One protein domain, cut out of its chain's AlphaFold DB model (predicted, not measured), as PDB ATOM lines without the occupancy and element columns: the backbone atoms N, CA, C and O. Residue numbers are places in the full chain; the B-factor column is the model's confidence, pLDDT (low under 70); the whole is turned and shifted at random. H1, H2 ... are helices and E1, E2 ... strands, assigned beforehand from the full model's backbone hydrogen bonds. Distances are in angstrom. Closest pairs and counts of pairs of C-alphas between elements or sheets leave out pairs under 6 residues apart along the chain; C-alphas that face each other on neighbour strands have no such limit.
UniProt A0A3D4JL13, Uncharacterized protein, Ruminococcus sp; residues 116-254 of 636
ATOM      1  N   MET A 116     -43.186   9.119  23.426       90.06
ATOM      2  CA  MET A 116     -43.694   7.803  23.811       90.06
ATOM      3  C   MET A 116     -44.192   7.738  25.258       90.06
ATOM      4  O   MET A 116     -44.637   6.663  25.677       90.06
ATOM      5  N   SER A 117     -44.107   8.833  26.029       83.06
ATOM      6  CA  SER A 117     -44.649   8.885  27.386       83.06
ATOM      7  C   SER A 117     -46.136   8.532  27.383       83.06
ATOM      8  O   SER A 117     -46.930   9.153  26.682       83.06
ATOM      9  N   ASN A 118     -46.507   7.503  28.145       69.19
ATOM     10  CA  ASN A 118     -47.879   6.995  28.191       69.19
ATOM     11  C   ASN A 118     -48.623   7.614  29.380       69.19
ATOM     12  O   ASN A 118     -48.063   7.693  30.469       69.19
ATOM     13  N   SER A 119     -49.905   7.947  29.206       49.84
ATOM     14  CA  SER A 119     -50.775   8.474  30.270       49.84
ATOM     15  C   SER A 119     -51.794   7.458  30.814       49.84
ATOM     16  O   SER A 119     -52.808   7.864  31.375       49.84
ATOM     17  N   SER A 120     -51.600   6.145  30.626       51.19
ATOM     18  CA  SER A 120     -52.584   5.143  31.067       51.19
ATOM     19  C   SER A 120     -51.969   3.902  31.732       51.19
ATOM     20  O   SER A 120     -51.284   3.091  31.115       51.19
ATOM     21  N   ASN A 121     -52.232   3.802  33.039       48.00
ATOM     22  CA  ASN A 121     -52.446   2.636  33.915       48.00
ATOM     23  C   ASN A 121     -51.795   1.265  33.612       48.00
ATOM     24  O   ASN A 121     -52.365   0.218  33.918       48.00
ATOM     25  N   SER A 122     -50.583   1.229  33.061       48.91
ATOM     26  CA  SER A 122     -49.789   0.001  32.965       48.91
ATOM     27  C   SER A 122     -48.711  -0.038  34.055       48.91
ATOM     28  O   SER A 122     -48.157   0.993  34.425       48.91
ATOM     29  N   LYS A 123     -48.363  -1.234  34.552       50.81
ATOM     30  CA  LYS A 123     -47.296  -1.472  35.556       50.81
ATOM     31  C   LYS A 123     -45.885  -1.011  35.104       50.81
ATOM     32  O   LYS A 123     -44.921  -1.196  35.843       50.81
ATOM     33  N   ILE A 124     -45.765  -0.461  33.893       55.84
ATOM     34  CA  ILE A 124     -44.553  -0.017  33.198       55.84
ATOM     35  C   ILE A 124     -44.856   1.352  32.568       55.84
ATOM     36  O   ILE A 124     -45.844   1.486  31.844       55.84
ATOM     37  N   MET A 125     -44.034   2.374  32.812       74.69
ATOM     38  CA  MET A 125     -44.323   3.723  32.306       74.69
ATOM     39  C   MET A 125     -43.070   4.443  31.805       74.69
ATOM     40  O   MET A 125     -42.033   4.468  32.473       74.69
ATOM     41  N   TYR A 126     -43.203   5.020  30.609       88.25
ATOM     42  CA  TYR A 126     -42.325   6.061  30.091       88.25
ATOM     43  C   TYR A 126     -42.834   7.420  30.566       88.25
ATOM     44  O   TYR A 126     -44.023   7.704  30.433       88.25
ATOM     45  N   HIS A 127     -41.938   8.266  31.062       87.19
ATOM     46  CA  HIS A 127     -42.251   9.596  31.579       87.19
ATOM     47  C   HIS A 127     -41.385  10.622  30.864       87.19
ATOM     48  O   HIS A 127     -40.158  10.494  30.874       87.19
ATOM     49  N   ASN A 128     -41.995  11.652  30.277       88.25
ATOM     50  CA  ASN A 128     -41.252  12.796  29.772       88.25
ATOM     51  C   ASN A 128     -41.114  13.837  30.886       88.25
ATOM     52  O   ASN A 128     -41.954  14.716  31.052       88.25
ATOM     53  N   LEU A 129     -40.053  13.713  31.683       85.38
ATOM     54  CA  LEU A 129     -39.823  14.585  32.830       85.38
ATOM     55  C   LEU A 129     -38.727  15.589  32.498       85.38
ATOM     56  O   LEU A 129     -37.549  15.233  32.437       85.38
ATOM     57  N   THR A 130     -39.088  16.868  32.371       79.38
ATOM     58  CA  THR A 130     -38.142  17.984  32.175       79.38
ATOM     59  C   THR A 130     -37.267  17.850  30.931       79.38
ATOM     60  O   THR A 130     -36.082  18.181  30.955       79.38
ATOM     61  N   GLY A 131     -37.840  17.337  29.845       82.25
ATOM     62  CA  GLY A 131     -37.108  17.128  28.602       82.25
ATOM     63  C   GLY A 131     -36.210  15.898  28.608       82.25
ATOM     64  O   GLY A 131     -35.115  15.943  28.063       82.25
ATOM     65  N   LYS A 132     -36.623  14.835  29.299       88.06
ATOM     66  CA  LYS A 132     -35.904  13.558  29.361       88.06
ATOM     67  C   LYS A 132     -36.899  12.410  29.380       88.06
ATOM     68  O   LYS A 132     -37.945  12.539  30.017       88.06
ATOM     69  N   LEU A 133     -36.558  11.295  28.742       93.31
ATOM     70  CA  LEU A 133     -37.345  10.069  28.801       93.31
ATOM     71  C   LEU A 133     -36.883   9.215  29.980       93.31
ATOM     72  O   LEU A 133     -35.742   8.756  30.021       93.31
ATOM     73  N   PHE A 134     -37.776   8.968  30.929       92.81
ATOM     74  CA  PHE A 134     -37.541   8.033  32.021       92.81
ATOM     75  C   PHE A 134     -38.392   6.788  31.859       92.81
ATOM     76  O   PHE A 134     -39.581   6.877  31.589       92.81
ATOM     77  N   TYR A 135     -37.793   5.635  32.106       91.44
ATOM     78  CA  TYR A 135     -38.472   4.357  32.216       91.44
ATOM     79  C   TYR A 135     -38.543   3.933  33.688       91.44
ATOM     80  O   TYR A 135     -37.518   3.918  34.380       91.44
ATOM     81  N   SER A 136     -39.735   3.573  34.163       87.81
ATOM     82  CA  SER A 136     -39.960   3.024  35.508       87.81
ATOM     83  C   SER A 136     -40.405   1.564  35.477       87.81
ATOM     84  O   SER A 136     -41.255   1.185  34.670       87.81
ATOM     85  N   ASP A 137     -39.911   0.789  36.441       85.19
ATOM     86  CA  ASP A 137     -40.362  -0.569  36.749       85.19
ATOM     87  C   ASP A 137     -40.877  -0.619  38.195       85.19
ATOM     88  O   ASP A 137     -40.266  -0.044  39.099       85.19
ATOM     89  N   ALA A 138     -41.983  -1.326  38.433       83.19
ATOM     90  CA  ALA A 138     -42.567  -1.474  39.767       83.19
ATOM     91  C   ALA A 138     -41.584  -2.071  40.795       83.19
ATOM     92  O   ALA A 138     -41.657  -1.749  41.978       83.19
ATOM     93  N   LYS A 139     -40.624  -2.901  40.357       85.31
ATOM     94  CA  LYS A 139     -39.589  -3.494  41.226       85.31
ATOM     95  C   LYS A 139     -38.591  -2.466  41.765       85.31
ATOM     96  O   LYS A 139     -37.841  -2.777  42.687       85.31
ATOM     97  N   TRP A 140     -38.546  -1.268  41.185       89.38
ATOM     98  CA  TRP A 140     -37.636  -0.189  41.580       89.38
ATOM     99  C   TRP A 140     -38.289   0.831  42.513       89.38
ATOM    100  O   TRP A 140     -37.689   1.863  42.818       89.38
ATOM    101  N   ILE A 141     -39.510   0.552  42.971       88.38
ATOM    102  CA  ILE A 141     -40.271   1.403  43.881       88.38
ATOM    103  C   ILE A 141     -40.215   0.800  45.283       88.38
ATOM    104  O   ILE A 141     -40.547  -0.363  45.506       88.38
ATOM    105  N   LYS A 142     -39.793   1.613  46.250       89.06
ATOM    106  CA  LYS A 142     -39.781   1.271  47.670       89.06
ATOM    107  C   LYS A 142     -40.956   1.953  48.357       89.06
ATOM    108  O   LYS A 142     -41.075   3.180  48.329       89.06
ATOM    109  N   HIS A 143     -41.773   1.147  49.020       89.19
ATOM    110  CA  HIS A 143     -42.927   1.602  49.787       89.19
ATOM    111  C   HIS A 143     -42.612   1.687  51.284       89.19
ATOM    112  O   HIS A 143     -41.680   1.038  51.772       89.19
ATOM    113  N   ASP A 144     -43.381   2.499  52.007       86.81
ATOM    114  CA  ASP A 144     -43.340   2.557  53.467       86.81
ATOM    115  C   ASP A 144     -43.784   1.209  54.061       86.81
ATOM    116  O   ASP A 144     -44.727   0.573  53.581       86.81
ATOM    117  N   SER A 145     -43.090   0.744  55.104       85.81
ATOM    118  CA  SER A 145     -43.364  -0.564  55.713       85.81
ATOM    119  C   SER A 145     -44.713  -0.621  56.432       85.81
ATOM    120  O   SER A 145     -45.305  -1.697  56.518       85.81
ATOM    121  N   LYS A 146     -45.206   0.520  56.929       88.06
ATOM    122  CA  LYS A 146     -46.491   0.655  57.625       88.06
ATOM    123  C   LYS A 146     -47.617   1.048  56.670       88.06
ATOM    124  O   LYS A 146     -48.753   0.638  56.882       88.06
ATOM    125  N   ASN A 147     -47.313   1.806  55.614       83.69
ATOM    126  CA  ASN A 147     -48.281   2.193  54.586       83.69
ATOM    127  C   ASN A 147     -47.796   1.821  53.177       83.69
ATOM    128  O   ASN A 147     -47.104   2.593  52.516       83.69
ATOM    129  N   ARG A 148     -48.246   0.668  52.666       79.62
ATOM    130  CA  ARG A 148     -47.855   0.180  51.333       79.62
ATOM    131  C   ARG A 148     -48.289   1.083  50.174       79.62
ATOM    132  O   ARG A 148     -47.717   0.962  49.100       79.62
ATOM    133  N   ASN A 149     -49.236   2.000  50.366       80.50
ATOM    134  CA  ASN A 149     -49.615   2.959  49.323       80.50
ATOM    135  C   ASN A 149     -48.658   4.155  49.255       80.50
ATOM    136  O   ASN A 149     -48.626   4.860  48.251       80.50
ATOM    137  N   LYS A 150     -47.846   4.371  50.293       85.62
ATOM    138  CA  LYS A 150     -46.893   5.474  50.348       85.62
ATOM    139  C   LYS A 150     -45.553   5.060  49.754       85.62
ATOM    140  O   LYS A 150     -44.906   4.141  50.255       85.62
ATOM    141  N   ILE A 151     -45.110   5.764  48.717       87.88
ATOM    142  CA  ILE A 151     -43.783   5.570  48.127       87.88
ATOM    143  C   ILE A 151     -42.776   6.408  48.920       87.88
ATOM    144  O   ILE A 151     -42.940   7.613  49.090       87.88
ATOM    145  N   ILE A 152     -41.711   5.776  49.410       89.12
ATOM    146  CA  ILE A 152     -40.648   6.467  50.163       89.12
ATOM    147  C   ILE A 152     -39.444   6.795  49.282       89.12
ATOM    148  O   ILE A 152     -38.769   7.804  49.485       89.12
ATOM    149  N   SER A 153     -39.186   5.974  48.269       90.50
ATOM    150  CA  SER A 153     -38.159   6.226  47.262       90.50
ATOM    151  C   SER A 153     -38.357   5.338  46.058       90.50
ATOM    152  O   SER A 153     -38.912   4.250  46.173       90.50
ATOM    153  N   PHE A 154     -37.818   5.753  44.927       90.75
ATOM    154  CA  PHE A 154     -37.796   4.950  43.720       90.75
ATOM    155  C   PHE A 154     -36.601   5.338  42.857       90.75
ATOM    156  O   PHE A 154     -35.945   6.358  43.083       90.75
ATOM    157  N   TYR A 155     -36.298   4.524  41.860       92.75
ATOM    158  CA  TYR A 155     -35.333   4.880  40.830       92.75
ATOM    159  C   TYR A 155     -35.843   4.473  39.454       92.75
ATOM    160  O   TYR A 155     -36.722   3.626  39.312       92.75
ATOM    161  N   MET A 156     -35.318   5.142  38.437       92.75
ATOM    162  CA  MET A 156     -35.733   5.013  37.043       92.75
ATOM    163  C   MET A 156     -34.500   4.961  36.146       92.75
ATOM    164  O   MET A 156     -33.420   5.414  36.542       92.75
ATOM    165  N   LEU A 157     -34.666   4.460  34.924       94.56
ATOM    166  CA  LEU A 157     -33.657   4.595  33.879       94.56
ATOM    167  C   LEU A 157     -33.973   5.809  33.010       94.56
ATOM    168  O   LEU A 157     -35.011   5.855  32.363       94.56
ATOM    169  N   GLU A 158     -33.073   6.783  32.996       94.81
ATOM    170  CA  GLU A 158     -33.067   7.886  32.038       94.81
ATOM    171  C   GLU A 158     -32.469   7.382  30.720       94.81
ATOM    172  O   GLU A 158     -31.318   6.936  30.715       94.81
ATOM    173  N   ALA A 159     -33.244   7.452  29.637       94.88
ATOM    174  CA  ALA A 159     -32.812   7.171  28.274       94.88
ATOM    175  C   ALA A 159     -32.512   8.483  27.546       94.88
ATOM    176  O   ALA A 159     -33.416   9.284  27.298       94.88
ATOM    177  N   ALA A 160     -31.235   8.699  27.233       93.38
ATOM    178  CA  ALA A 160     -30.766   9.934  26.623       93.38
ATOM    179  C   ALA A 160     -29.746   9.672  25.515       93.38
ATOM    180  O   ALA A 160     -28.816   8.882  25.705       93.38
ATOM    181  N   PHE A 161     -29.893  10.378  24.397       92.44
ATOM    182  CA  PHE A 161     -28.845  10.509  23.396       92.44
ATOM    183  C   PHE A 161     -27.768  11.507  23.844       92.44
ATOM    184  O   PHE A 161     -28.056  12.580  24.383       92.44
ATOM    185  N   PHE A 162     -26.516  11.134  23.607       87.25
ATOM    186  CA  PHE A 162     -25.321  11.962  23.750       87.25
ATOM    187  C   PHE A 162     -24.714  12.244  22.369       87.25
ATOM    188  O   PHE A 162     -25.180  11.697  21.368       87.25
ATOM    189  N   SER A 163     -23.683  13.101  22.326       78.88
ATOM    190  CA  SER A 163     -22.947  13.450  21.100       78.88
ATOM    191  C   SER A 163     -22.661  12.216  20.246       78.88
ATOM    192  O   SER A 163     -22.412  11.146  20.780       78.88
ATOM    193  N   GLU A 164     -22.717  12.363  18.922       84.62
ATOM    194  CA  GLU A 164     -22.579  11.249  17.969       84.62
ATOM    195  C   GLU A 164     -23.629  10.129  18.085       84.62
ATOM    196  O   GLU A 164     -23.385   9.024  17.610       84.62
ATOM    197  N   MET A 165     -24.800  10.395  18.671       92.06
ATOM    198  CA  MET A 165     -25.920   9.444  18.755       92.06
ATOM    199  C   MET A 165     -25.674   8.228  19.667       92.06
ATOM    200  O   MET A 165     -26.256   7.159  19.461       92.06
ATOM    201  N   TYR A 166     -24.872   8.375  20.728       92.50
ATOM    202  CA  TYR A 166     -24.795   7.349  21.778       92.50
ATOM    203  C   TYR A 166     -26.062   7.362  22.636       92.50
ATOM    204  O   TYR A 166     -26.303   8.315  23.378       92.50
ATOM    205  N   LEU A 167     -26.850   6.287  22.603       94.81
ATOM    206  CA  LEU A 167     -28.004   6.114  23.483       94.81
ATOM    207  C   LEU A 167     -27.555   5.503  24.816       94.81
ATOM    208  O   LEU A 167     -26.981   4.411  24.868       94.81
ATOM    209  N   ILE A 168     -27.798   6.207  25.921       93.19
ATOM    210  CA  ILE A 168     -27.330   5.813  27.254       93.19
ATOM    211  C   ILE A 168     -28.502   5.661  28.214       93.19
ATOM    212  O   ILE A 168     -29.347   6.543  28.337       93.19
ATOM    213  N   LEU A 169     -28.485   4.550  28.959       94.56
ATOM    214  CA  LEU A 169     -29.380   4.291  30.084       94.56
ATOM    215  C   LEU A 169     -28.662   4.543  31.418       94.56
ATOM    216  O   LEU A 169     -27.774   3.776  31.835       94.56
ATOM    217  N   SER A 170     -29.055   5.613  32.110       92.50
ATOM    218  CA  SER A 170     -28.488   6.014  33.404       92.50
ATOM    219  C   SER A 170     -29.512   5.906  34.533       92.50
ATOM    220  O   SER A 170     -30.695   6.159  34.338       92.50
ATOM    221  N   VAL A 171     -29.075   5.489  35.724       93.62
ATOM    222  CA  VAL A 171     -29.979   5.361  36.877       93.62
ATOM    223  C   VAL A 171     -30.180   6.736  37.505       93.62
ATOM    224  O   VAL A 171     -29.212   7.423  37.827       93.62
ATOM    225  N   SER A 172     -31.437   7.122  37.703       91.94
ATOM    226  CA  SER A 172     -31.827   8.323  38.439       91.94
ATOM    227  C   SER A 172     -32.676   7.946  39.643       91.94
ATOM    228  O   SER A 172     -33.730   7.334  39.492       91.94
ATOM    229  N   SER A 173     -32.211   8.329  40.830       92.19
ATOM    230  CA  SER A 173     -32.878   8.050  42.104       92.19
ATOM    231  C   SER A 173     -33.709   9.233  42.573       92.19
ATOM    232  O   SER A 173     -33.312  10.390  42.410       92.19
ATOM    233  N   PHE A 174     -34.827   8.919  43.210       90.38
ATOM    234  CA  PHE A 174     -35.748   9.862  43.811       90.38
ATOM    235  C   PHE A 174     -36.112   9.384  45.216       90.38
ATOM    236  O   PHE A 174     -36.312   8.190  45.453       90.38
ATOM    237  N   LYS A 175     -36.215  10.318  46.158       89.44
ATOM    238  CA  LYS A 175     -36.638  10.030  47.531       89.44
ATOM    239  C   LYS A 175     -37.664  11.040  47.997       89.44
ATOM    240  O   LYS A 175     -37.638  12.190  47.556       89.44
ATOM    241  N   LEU A 176     -38.535  10.609  48.899       89.00
ATOM    242  CA  LEU A 176     -39.464  11.494  49.581       89.00
ATOM    243  C   LEU A 176     -38.657  12.544  50.358       89.00
ATOM    244  O   LEU A 176     -37.751  12.199  51.122       89.00
ATOM    245  N   GLY A 177     -38.938  13.826  50.144       80.75
ATOM    246  CA  GLY A 177     -38.136  14.886  50.745       80.75
ATOM    247  C   GLY A 177     -38.726  16.278  50.566       80.75
ATOM    248  O   GLY A 177     -39.237  16.624  49.508       80.75
ATOM    249  N   LYS A 178     -38.605  17.099  51.616       64.50
ATOM    250  CA  LYS A 178     -39.157  18.463  51.686       64.50
ATOM    251  C   LYS A 178     -38.094  19.569  51.596       64.50
ATOM    252  O   LYS A 178     -38.352  20.681  52.048       64.50
ATOM    253  N   ALA A 179     -36.911  19.297  51.042       60.94
ATOM    254  CA  ALA A 179     -35.832  20.288  50.977       60.94
ATOM    255  C   ALA A 179     -36.308  21.590  50.294       60.94
ATOM    256  O   ALA A 179     -36.905  21.546  49.216       60.94
ATOM    257  N   GLN A 180     -36.078  22.745  50.934       54.78
ATOM    258  CA  GLN A 180     -36.592  24.047  50.478       54.78
ATOM    259  C   GLN A 180     -36.003  24.492  49.129       54.78
ATOM    260  O   GLN A 180     -36.702  25.139  48.355       54.78
ATOM    261  N   ASN A 181     -34.764  24.092  48.813       60.12
ATOM    262  CA  ASN A 181     -34.025  24.576  47.639       60.12
ATOM    263  C   ASN A 181     -33.894  23.562  46.488       60.12
ATOM    264  O   ASN A 181     -33.291  23.879  45.461       60.12
ATOM    265  N   GLU A 182     -34.456  22.357  46.620       66.56
ATOM    266  CA  GLU A 182     -34.373  21.325  45.581       66.56
ATOM    267  C   GLU A 182     -35.592  21.324  44.649       66.56
ATOM    268  O   GLU A 182     -36.695  21.735  45.012       66.56
ATOM    269  N   ARG A 183     -35.394  20.847  43.413       78.50
ATOM    270  CA  ARG A 183     -36.491  20.631  42.457       78.50
ATOM    271  C   ARG A 183     -37.372  19.496  42.973       78.50
ATOM    272  O   ARG A 183     -36.866  18.394  43.190       78.50
ATOM    273  N   LYS A 184     -38.666  19.774  43.134       85.88
ATOM    274  CA  LYS A 184     -39.650  18.823  43.650       85.88
ATOM    275  C   LYS A 184     -40.451  18.181  42.523       85.88
ATOM    276  O   LYS A 184     -40.779  18.829  41.526       85.88
ATOM    277  N   TYR A 185     -40.764  16.910  42.723       87.19
ATOM    278  CA  TYR A 185     -41.500  16.060  41.799       87.19
ATOM    279  C   TYR A 185     -42.684  15.412  42.511       87.19
ATOM    280  O   TYR A 185     -42.645  15.212  43.723       87.19
ATOM    281  N   VAL A 186     -43.719  15.086  41.751       87.12
ATOM    282  CA  VAL A 186     -44.995  14.532  42.214       87.12
ATOM    283  C   VAL A 186     -45.510  13.584  41.134       87.12
ATOM    284  O   VAL A 186     -45.321  13.839  39.941       87.12
ATOM    285  N   PHE A 187     -46.125  12.479  41.554       84.62
ATOM    286  CA  PHE A 187     -46.909  11.644  40.651       84.62
ATOM    287  C   PHE A 187     -48.272  12.291  40.453       84.62
ATOM    288  O   PHE A 187     -48.987  12.551  41.417       84.62
ATOM    289  N   ASP A 188     -48.606  12.572  39.205       77.75
ATOM    290  CA  ASP A 188     -49.902  13.115  38.845       77.75
ATOM    291  C   ASP A 188     -51.012  12.092  39.128       77.75
ATOM    292  O   ASP A 188     -50.940  10.957  38.664       77.75
ATOM    293  N   GLU A 189     -52.042  12.475  39.882       75.88
ATOM    294  CA  GLU A 189     -53.086  11.539  40.327       75.88
ATOM    295  C   GLU A 189     -53.923  10.970  39.175       75.88
ATOM    296  O   GLU A 189     -54.437   9.858  39.270       75.88
ATOM    297  N   THR A 190     -54.052  11.717  38.074       74.94
ATOM    298  CA  THR A 190     -54.875  11.309  36.926       74.94
ATOM    299  C   THR A 190     -54.084  10.439  35.959       74.94
ATOM    300  O   THR A 190     -54.576   9.422  35.474       74.94
ATOM    301  N   THR A 191     -52.853  10.844  35.654       72.62
ATOM    302  CA  THR A 191     -52.035  10.210  34.610       72.62
ATOM    303  C   THR A 191     -51.006   9.225  35.156       72.62
ATOM    304  O   THR A 191     -50.417   8.477  34.377       72.62
ATOM    305  N   ALA A 192     -50.770   9.225  36.473       76.81
ATOM    306  CA  ALA A 192     -49.664   8.545  37.152       76.81
ATOM    307  C   ALA A 192     -48.264   8.944  36.635       76.81
ATOM    308  O   ALA A 192     -47.265   8.300  36.970       76.81
ATOM    309  N   ALA A 193     -48.167  10.015  35.840       78.12
ATOM    310  CA  ALA A 193     -46.908  10.500  35.304       78.12
ATOM    311  C   ALA A 193     -46.116  11.246  36.381       78.12
ATOM    312  O   ALA A 193     -46.660  12.044  37.148       78.12
ATOM    313  N   LEU A 194     -44.805  11.023  36.417       83.69
ATOM    314  CA  LEU A 194     -43.915  11.812  37.255       83.69
ATOM    315  C   LEU A 194     -43.696  13.184  36.609       83.69
ATOM    316  O   LEU A 194     -43.106  13.282  35.532       83.69
ATOM    317  N   ARG A 195     -44.123  14.247  37.292       82.56
ATOM    318  CA  ARG A 195     -43.968  15.640  36.848       82.56
ATOM    319  C   ARG A 195     -43.388  16.517  37.951       82.56
ATOM    320  O   ARG A 195     -43.253  16.095  39.100       82.56
ATOM    321  N   ARG A 196     -43.026  17.755  37.617       81.62
ATOM    322  CA  ARG A 196     -42.683  18.756  38.635       81.62
ATOM    323  C   ARG A 196     -43.913  19.239  39.396       81.62
ATOM    324  O   ARG A 196     -45.027  19.210  38.875       81.62
ATOM    325  N   THR A 197     -43.677  19.721  40.615       80.31
ATOM    326  CA  THR A 197     -44.706  20.371  41.435       80.31
ATOM    327  C   THR A 197     -45.186  21.678  40.803       80.31
ATOM    328  O   THR A 197     -44.372  22.523  40.422       80.31
ATOM    329  N   LEU A 198     -46.497  21.862  40.772       76.56
ATOM    330  CA  LEU A 198     -47.222  23.081  40.441       76.56
ATOM    331  C   LEU A 198     -47.591  23.844  41.717       76.56
ATOM    332  O   LEU A 198     -47.547  23.299  42.819       76.56
ATOM    333  N   LYS A 199     -48.013  25.108  41.561       73.50
ATOM    334  CA  LYS A 199     -48.454  25.972  42.675       73.50
ATOM    335  C   LYS A 199     -49.584  25.340  43.513       73.50
ATOM    336  O   LYS A 199     -49.668  25.622  44.701       73.50
ATOM    337  N   ASN A 200     -50.395  24.465  42.914       74.31
ATOM    338  CA  ASN A 200     -51.574  23.865  43.547       74.31
ATOM    339  C   ASN A 200     -51.301  22.495  44.206       74.31
ATOM    340  O   ASN A 200     -52.211  21.937  44.806       74.31
ATOM    341  N   ASP A 201     -50.083  21.942  44.123       77.06
ATOM    342  CA  ASP A 201     -49.748  20.629  44.711       77.06
ATOM    343  C   ASP A 201     -49.405  20.744  46.215       77.06
ATOM    344  O   ASP A 201     -48.334  20.325  46.663       77.06
ATOM    345  N   THR A 202     -50.274  21.367  47.013       73.06
ATOM    346  CA  THR A 202     -49.983  21.693  48.423       73.06
ATOM    347  C   THR A 202     -49.996  20.481  49.358       73.06
ATOM    348  O   THR A 202     -49.300  20.499  50.373       73.06
ATOM    349  N   GLU A 203     -50.741  19.425  49.016       77.00
ATOM    350  CA  GLU A 203     -50.942  18.236  49.864       77.00
ATOM    351  C   GLU A 203     -50.275  16.956  49.328       77.00
ATOM    352  O   GLU A 203     -50.308  15.917  49.984       77.00
ATOM    353  N   ALA A 204     -49.621  17.018  48.163       79.94
ATOM    354  CA  ALA A 204     -49.024  15.847  47.526       79.94
ATOM    355  C   ALA A 204     -47.726  15.376  48.215       79.94
ATOM    356  O   ALA A 204     -46.905  16.176  48.687       79.94
ATOM    357  N   ASP A 205     -47.482  14.061  48.193       85.44
ATOM    358  CA  ASP A 205     -46.166  13.505  48.517       85.44
ATOM    359  C   ASP A 205     -45.140  14.009  47.487       85.44
ATOM    360  O   ASP A 205     -45.254  13.770  46.283       85.44
ATOM    361  N   THR A 206     -44.123  14.727  47.973       89.12
ATOM    362  CA  THR A 206     -43.110  15.375  47.131       89.12
ATOM    363  C   THR A 206     -41.769  14.662  47.199       89.12
ATOM    364  O   THR A 206     -41.254  14.318  48.268       89.12
ATOM    365  N   TYR A 207     -41.179  14.471  46.023       89.38
ATOM    366  CA  TYR A 207     -39.918  13.770  45.832       89.38
ATOM    367  C   TYR A 207     -38.835  14.721  45.352       89.38
ATOM    368  O   TYR A 207     -39.098  15.683  44.633       89.38
ATOM    369  N   ILE A 208     -37.594  14.409  45.699       89.19
ATOM    370  CA  ILE A 208     -36.400  15.103  45.223       89.19
ATOM    371  C   ILE A 208     -35.491  14.119  44.488       89.19
ATOM    372  O   ILE A 208     -35.417  12.944  44.858       89.19
ATOM    373  N   LYS A 209     -34.800  14.586  43.440       87.81
ATOM    374  CA  LYS A 209     -33.861  13.760  42.659       87.81
ATOM    375  C   LYS A 209     -32.573  13.564  43.458       87.81
ATOM    376  O   LYS A 209     -31.624  14.332  43.332       87.81
ATOM    377  N   SER A 210     -32.562  12.548  44.309       82.69
ATOM    378  CA  SER A 210     -31.461  12.220  45.204       82.69
ATOM    379  C   SER A 210     -31.558  10.753  45.621       82.69
ATOM    380  O   SER A 210     -32.652  10.196  45.728       82.69
ATOM    381  N   ALA A 211     -30.415  10.124  45.880       76.88
ATOM    382  CA  ALA A 211     -30.368   8.840  46.571       76.88
ATOM    383  C   ALA A 211     -30.380   9.057  48.098       76.88
ATOM    384  O   ALA A 211     -30.103  10.154  48.600       76.88
ATOM    385  N   TYR A 212     -30.705   8.014  48.862       69.44
ATOM    386  CA  TYR A 212     -30.302   7.977  50.270       69.44
ATOM    387  C   TYR A 212     -28.768   7.873  50.344       69.44
ATOM    388  O   TYR A 212     -28.148   7.406  49.388       69.44
ATOM    389  N   ARG A 213     -28.154   8.394  51.419       57.44
ATOM    390  CA  ARG A 213     -26.687   8.403  51.561       57.44
ATOM    391  C   ARG A 213     -26.128   6.974  51.423       57.44
ATOM    392  O   ARG A 213     -26.805   6.009  51.768       57.44
ATOM    393  N   ASP A 214     -24.936   6.886  50.841       55.91
ATOM    394  CA  ASP A 214     -24.038   5.721  50.809       55.91
ATOM    395  C   ASP A 214     -24.456   4.478  49.990       55.91
ATOM    396  O   ASP A 214     -23.588   3.686  49.635       55.91
ATOM    397  N   LYS A 215     -25.707   4.376  49.499       61.91
ATOM    398  CA  LYS A 215     -26.115   3.349  48.509       61.91
ATOM    399  C   LYS A 215     -26.540   3.952  47.173       61.91
ATOM    400  O   LYS A 215     -27.589   4.587  47.044       61.91
ATOM    401  N   ARG A 216     -25.734   3.720  46.129       73.25
ATOM    402  CA  ARG A 216     -26.120   4.026  44.744       73.25
ATOM    403  C   ARG A 216     -27.062   2.935  44.247       73.25
ATOM    404  O   ARG A 216     -26.660   1.782  44.159       73.25
ATOM    405  N   ASN A 217     -28.290   3.303  43.883       85.56
ATOM    406  CA  ASN A 217     -29.170   2.387  43.160       85.56
ATOM    407  C   ASN A 217     -28.493   1.978  41.846       85.56
ATOM    408  O   ASN A 217     -28.038   2.832  41.078       85.56
ATOM    409  N   THR A 218     -28.442   0.678  41.589       87.00
ATOM    410  CA  THR A 218     -27.876   0.104  40.373       87.00
ATOM    411  C   THR A 218     -28.935  -0.708  39.641       87.00
ATOM    412  O   THR A 218     -29.890  -1.216  40.221       87.00
ATOM    413  N   VAL A 219     -28.770  -0.795  38.326       91.12
ATOM    414  CA  VAL A 219     -29.509  -1.723  37.471       91.12
ATOM    415  C   VAL A 219     -28.459  -2.464  36.667       91.12
ATOM    416  O   VAL A 219     -27.633  -1.811  36.016       91.12
ATOM    417  N   ASP A 220     -28.492  -3.797  36.729       92.19
ATOM    418  CA  ASP A 220     -27.582  -4.667  35.985       92.19
ATOM    419  C   ASP A 220     -27.516  -4.232  34.522       92.19
ATOM    420  O   ASP A 220     -28.544  -3.966  33.894       92.19
ATOM    421  N   TYR A 221     -26.310  -4.179  33.955       92.69
ATOM    422  CA  TYR A 221     -26.172  -3.898  32.528       92.69
ATOM    423  C   TYR A 221     -26.821  -5.010  31.688       92.69
ATOM    424  O   TYR A 221     -27.653  -4.725  30.826       92.69
ATOM    425  N   LEU A 222     -26.508  -6.270  32.011       93.69
ATOM    426  CA  LEU A 222     -27.062  -7.470  31.392       93.69
ATOM    427  C   LEU A 222     -27.417  -8.507  32.464       93.69
ATOM    428  O   LEU A 222     -26.571  -8.856  33.284       93.69
ATOM    429  N   ASN A 223     -28.623  -9.075  32.400       92.81
ATOM    430  CA  ASN A 223     -29.007 -10.217  33.228       92.81
ATOM    431  C   ASN A 223     -29.769 -11.264  32.404       92.81
ATOM    432  O   ASN A 223     -30.948 -11.102  32.120       92.81
ATOM    433  N   ILE A 224     -29.097 -12.355  32.034       92.44
ATOM    434  CA  ILE A 224     -29.658 -13.424  31.185       92.44
ATOM    435  C   ILE A 224     -30.186 -14.628  31.980       92.44
ATOM    436  O   ILE A 224     -30.324 -15.716  31.430       92.44
ATOM    437  N   LYS A 225     -30.434 -14.484  33.293       89.12
ATOM    438  CA  LYS A 225     -30.878 -15.613  34.136       89.12
ATOM    439  C   LYS A 225     -32.227 -16.178  33.680       89.12
ATOM    440  O   LYS A 225     -32.427 -17.386  33.720       89.12
ATOM    441  N   ASN A 226     -33.146 -15.298  33.301       88.69
ATOM    442  CA  ASN A 226     -34.442 -15.606  32.702       88.69
ATOM    443  C   ASN A 226     -35.012 -14.336  32.049       88.69
ATOM    444  O   ASN A 226     -34.453 -13.246  32.212       88.69
ATOM    445  N   ILE A 227     -36.138 -14.474  31.348       91.00
ATOM    446  CA  ILE A 227     -36.780 -13.363  30.640       91.00
ATOM    447  C   ILE A 227     -37.162 -12.192  31.561       91.00
ATOM    448  O   ILE A 227     -36.941 -11.038  31.204       91.00
ATOM    449  N   ASP A 228     -37.653 -12.451  32.774       90.44
ATOM    450  CA  ASP A 228     -38.057 -11.388  33.704       90.44
ATOM    451  C   ASP A 228     -36.871 -10.586  34.235       90.44
ATOM    452  O   ASP A 228     -36.975  -9.372  34.421       90.44
ATOM    453  N   LYS A 229     -35.745 -11.258  34.493       92.56
ATOM    454  CA  LYS A 229     -34.499 -10.614  34.910       92.56
ATOM    455  C   LYS A 229     -33.887  -9.822  33.759       92.56
ATOM    456  O   LYS A 229     -33.474  -8.685  33.990       92.56
ATOM    457  N   PHE A 230     -33.926 -10.355  32.538       94.62
ATOM    458  CA  PHE A 230     -33.487  -9.636  31.344       94.62
ATOM    459  C   PHE A 230     -34.312  -8.374  31.115       94.62
ATOM    460  O   PHE A 230     -33.744  -7.291  31.037       94.62
ATOM    461  N   ARG A 231     -35.646  -8.469  31.138       91.94
ATOM    462  CA  ARG A 231     -36.555  -7.319  30.982       91.94
ATOM    463  C   ARG A 231     -36.339  -6.211  32.021       91.94
ATOM    464  O   ARG A 231     -36.674  -5.067  31.745       91.94
ATOM    465  N   SER A 232     -35.773  -6.538  33.186       91.12
ATOM    466  CA  SER A 232     -35.438  -5.571  34.245       91.12
ATOM    467  C   SER A 232     -33.989  -5.064  34.227       91.12
ATOM    468  O   SER A 232     -33.642  -4.221  35.047       91.12
ATOM    469  N   CYS A 233     -33.122  -5.571  33.345       94.50
ATOM    470  CA  CYS A 233     -31.748  -5.076  33.193       94.50
ATOM    471  C   CYS A 233     -31.683  -3.969  32.125       94.50
ATOM    472  O   CYS A 233     -32.615  -3.813  31.333       94.50
ATOM    473  N   LYS A 234     -30.582  -3.208  32.057       95.50
ATOM    474  CA  LYS A 234     -30.458  -2.081  31.113       95.50
ATOM    475  C   LYS A 234     -30.648  -2.515  29.663       95.50
ATOM    476  O   LYS A 234     -31.408  -1.876  28.948       95.50
ATOM    477  N   LEU A 235     -30.012  -3.602  29.228       95.75
ATOM    478  CA  LEU A 235     -30.136  -4.062  27.840       95.75
ATOM    479  C   LEU A 235     -31.533  -4.603  27.494       95.75
ATOM    480  O   LEU A 235     -31.969  -4.445  26.357       95.75
ATOM    481  N   GLY A 236     -32.269  -5.168  28.455       95.75
ATOM    482  CA  GLY A 236     -33.666  -5.550  28.225       95.75
ATOM    483  C   GLY A 236     -34.606  -4.346  28.159       95.75
ATOM    484  O   GLY A 236     -35.520  -4.329  27.337       95.75
ATOM    485  N   VAL A 237     -34.349  -3.304  28.957       95.19
ATOM    486  CA  VAL A 237     -35.066  -2.023  28.842       95.19
ATOM    487  C   VAL A 237     -34.738  -1.325  27.523       95.19
ATOM    488  O   VAL A 237     -35.642  -0.783  26.895       95.19
ATOM    489  N   LEU A 238     -33.481  -1.379  27.067       96.25
ATOM    490  CA  LEU A 238     -33.087  -0.864  25.754       96.25
ATOM    491  C   LEU A 238     -33.822  -1.596  24.630       96.25
ATOM    492  O   LEU A 238     -34.398  -0.947  23.768       96.25
ATOM    493  N   LYS A 239     -33.851  -2.934  24.661       96.12
ATOM    494  CA  LYS A 239     -34.592  -3.740  23.684       96.12
ATOM    495  C   LYS A 239     -36.065  -3.328  23.624       96.12
ATOM    496  O   LYS A 239     -36.562  -3.020  22.548       96.12
ATOM    497  N   ARG A 240     -36.727  -3.222  24.781       93.69
ATOM    498  CA  ARG A 240     -38.115  -2.745  24.860       93.69
ATOM    499  C   ARG A 240     -38.281  -1.339  24.283       93.69
ATOM    500  O   ARG A 240     -39.201  -1.118  23.511       93.69
ATOM    501  N   LEU A 241     -37.393  -0.412  24.641       94.75
ATOM    502  CA  LEU A 241     -37.421   0.956  24.127       94.75
ATOM    503  C   LEU A 241     -37.340   0.990  22.598       94.75
ATOM    504  O   LEU A 241     -38.083   1.741  21.978       94.75
ATOM    505  N   LEU A 242     -36.465   0.178  22.002       95.69
ATOM    506  CA  LEU A 242     -36.317   0.093  20.549       95.69
ATOM    507  C   LEU A 242     -37.540  -0.552  19.881       95.69
ATOM    508  O   LEU A 242     -37.958  -0.081  18.827       95.69
ATOM    509  N   ASP A 243     -38.148  -1.564  20.501       94.56
ATOM    510  CA  ASP A 243     -39.389  -2.176  20.004       94.56
ATOM    511  C   ASP A 243     -40.564  -1.200  20.049       94.56
ATOM    512  O   ASP A 243     -41.309  -1.065  19.078       94.56
ATOM    513  N   ASP A 244     -40.710  -0.480  21.162       93.50
ATOM    514  CA  ASP A 244     -41.750   0.529  21.322       93.50
ATOM    515  C   ASP A 244     -41.528   1.706  20.364       93.50
ATOM    516  O   ASP A 244     -42.492   2.185  19.765       93.50
ATOM    517  N   ALA A 245     -40.276   2.126  20.153       94.88
ATOM    518  CA  ALA A 245     -39.928   3.142  19.164       94.88
ATOM    519  C   ALA A 245     -40.246   2.671  17.742       94.88
ATOM    520  O   ALA A 245     -40.922   3.383  17.011       94.88
ATOM    521  N   SER A 246     -39.855   1.453  17.363       95.62
ATOM    522  CA  SER A 246     -40.188   0.891  16.049       95.62
ATOM    523  C   SER A 246     -41.704   0.823  15.836       95.62
ATOM    524  O   SER A 246     -42.207   1.250  14.799       95.62
ATOM    525  N   LYS A 247     -42.457   0.380  16.848       94.69
ATOM    526  CA  LYS A 247     -43.916   0.249  16.771       94.69
ATOM    527  C   LYS A 247     -44.650   1.590  16.716       94.69
ATOM    528  O   LYS A 247     -45.640   1.708  16.001       94.69
ATOM    529  N   LYS A 248     -44.239   2.569  17.526       93.94
ATOM    530  CA  LYS A 248     -44.955   3.849  17.683       93.94
ATOM    531  C   LYS A 248     -44.442   4.948  16.760       93.94
ATOM    532  O   LYS A 248     -45.198   5.859  16.438       93.94
ATOM    533  N   LEU A 249     -43.166   4.885  16.395       96.75
ATOM    534  CA  LEU A 249     -42.451   5.944  15.691       96.75
ATOM    535  C   LEU A 249     -41.840   5.478  14.365       96.75
ATOM    536  O   LEU A 249     -41.229   6.298  13.692       96.75
ATOM    537  N   GLY A 250     -42.013   4.213  13.961       97.19
ATOM    538  CA  GLY A 250     -41.404   3.659  12.745       97.19
ATOM    539  C   GLY A 250     -41.783   4.375  11.443       97.19
ATOM    540  O   GLY A 250     -41.018   4.322  10.489       97.19
ATOM    541  N   ASN A 251     -42.910   5.097  11.422       97.56
ATOM    542  CA  ASN A 251     -43.304   5.955  10.297       97.56
ATOM    543  C   ASN A 251     -42.526   7.282  10.233       97.56
ATOM    544  O   ASN A 251     -42.627   7.980   9.237       97.56
ATOM    545  N   TYR A 252     -41.821   7.661  11.299       98.19
ATOM    546  CA  TYR A 252     -41.131   8.951  11.432       98.19
ATOM    547  C   TYR A 252     -39.622   8.780  11.549       98.19
ATOM    548  O   TYR A 252     -38.860   9.627  11.092       98.19
ATOM    549  N   MET A 253     -39.184   7.718  12.227       97.56
ATOM    550  CA  MET A 253     -37.789   7.496  12.563       97.56
ATOM    551  C   MET A 253     -37.464   6.006  12.633       97.56
ATOM    552  O   MET A 253     -38.163   5.228  13.282       97.56
ATOM    553  N   THR A 254     -36.328   5.634  12.051       97.38
ATOM    554  CA  THR A 254     -35.698   4.325  12.250       97.38
ATOM    555  C   THR A 254     -34.410   4.491  13.047       97.38
ATOM    556  O   THR A 254     -33.629   5.398  12.772       97.38
TER     557      THR A 254
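Overview. This is residues 116 to 254 of the 636 residues of an uncharacterized protein of Ruminococcus sp (UniProt A0A3D4JL13). A strongly twisted sheet, E1 to E5, built on the long hairpin of E4 and E5, joins with the small hairpin of E6 and E7 to make a loose, nearly closed barrel; residues 207 to 208 bridge E5 and E6, and E7 comes near E1 at the weakest seam. The start of H2 packs on the sheet, and short H1 makes a corner with it farther out. The printed part has 139 residues, with seven named strands followed by two named helices. The class is mixed, helices and strands, with under half of the residues in named elements; the five-strand sheet is branched and antiparallel. The whole is compact, with a radius of gyration of the C-alphas of 15.8 A and spans of 42 by 34 by 31 A.

Along the chain. E4, residues 151 to 162, is 31.2 A long, and E5, residues 166 to 176, is 31.7 A long. E4 begins at C-alpha 151, (-43.783, 5.570, 48.127). E1 is residues 124 to 128, E2 residues 133 to 137 and E3 residues 141 to 143. E6 is residues 184 to 187 and E7 residues 194 to 196. H1 is residues 227 to 231; H2, residues 234 to 249, is 21.1 A long and ends at C-alpha 249, (-42.451, 5.944, 15.691).

Arrangement. E3, E4 and E5 form a meander, each strand the antiparallel neighbour of the one before. In the E4 and E5 hairpin, N 158 and O 170 are 2.8 A apart, within hydrogen-bond range. E2 and E3 are on one side of E4, E5 on the other side. N 135 of E2 and O 157 of E4 are 2.8 A apart, and N 142 of E3 and O 153 of E4 are 2.8 A apart. In the hairpin of E1 and E2, N 127 and O 134 are 2.8 A apart. In the hairpin of E6 and E7, N 186 and O 195 are 2.9 A apart. E5 and E6 are near each other. The closest C-alphas of E1 and E7, those of His 127 and Leu 194, are 6.3 A apart. H2 is on the five-strand sheet but only grazes it, with residues 234 to 241; its closest C-alphas to E5, those of Lys 234 and Leu 169, are 6.5 A apart. H1 is not on that sheet. H1 and H2 only just touch, and only at the corner, with 3 pairs of C-alphas within 8 A, the closest being Phe 230 and Gly 236 at 5.1 A. In H1 and H2 every O i to N i+4 pair is within hydrogen-bond range.

Size, cuts and confidence. The two C-alphas farthest apart, those of Lys 146 and Asn 251, are 47.7 A apart. The printed part has no cut. The link from E7 to H1, residues 197 to 226, is long. The mean pLDDT of the printed part is 84.6; residues 118 to 124, 178 to 182 and 212 to 215 are under 70.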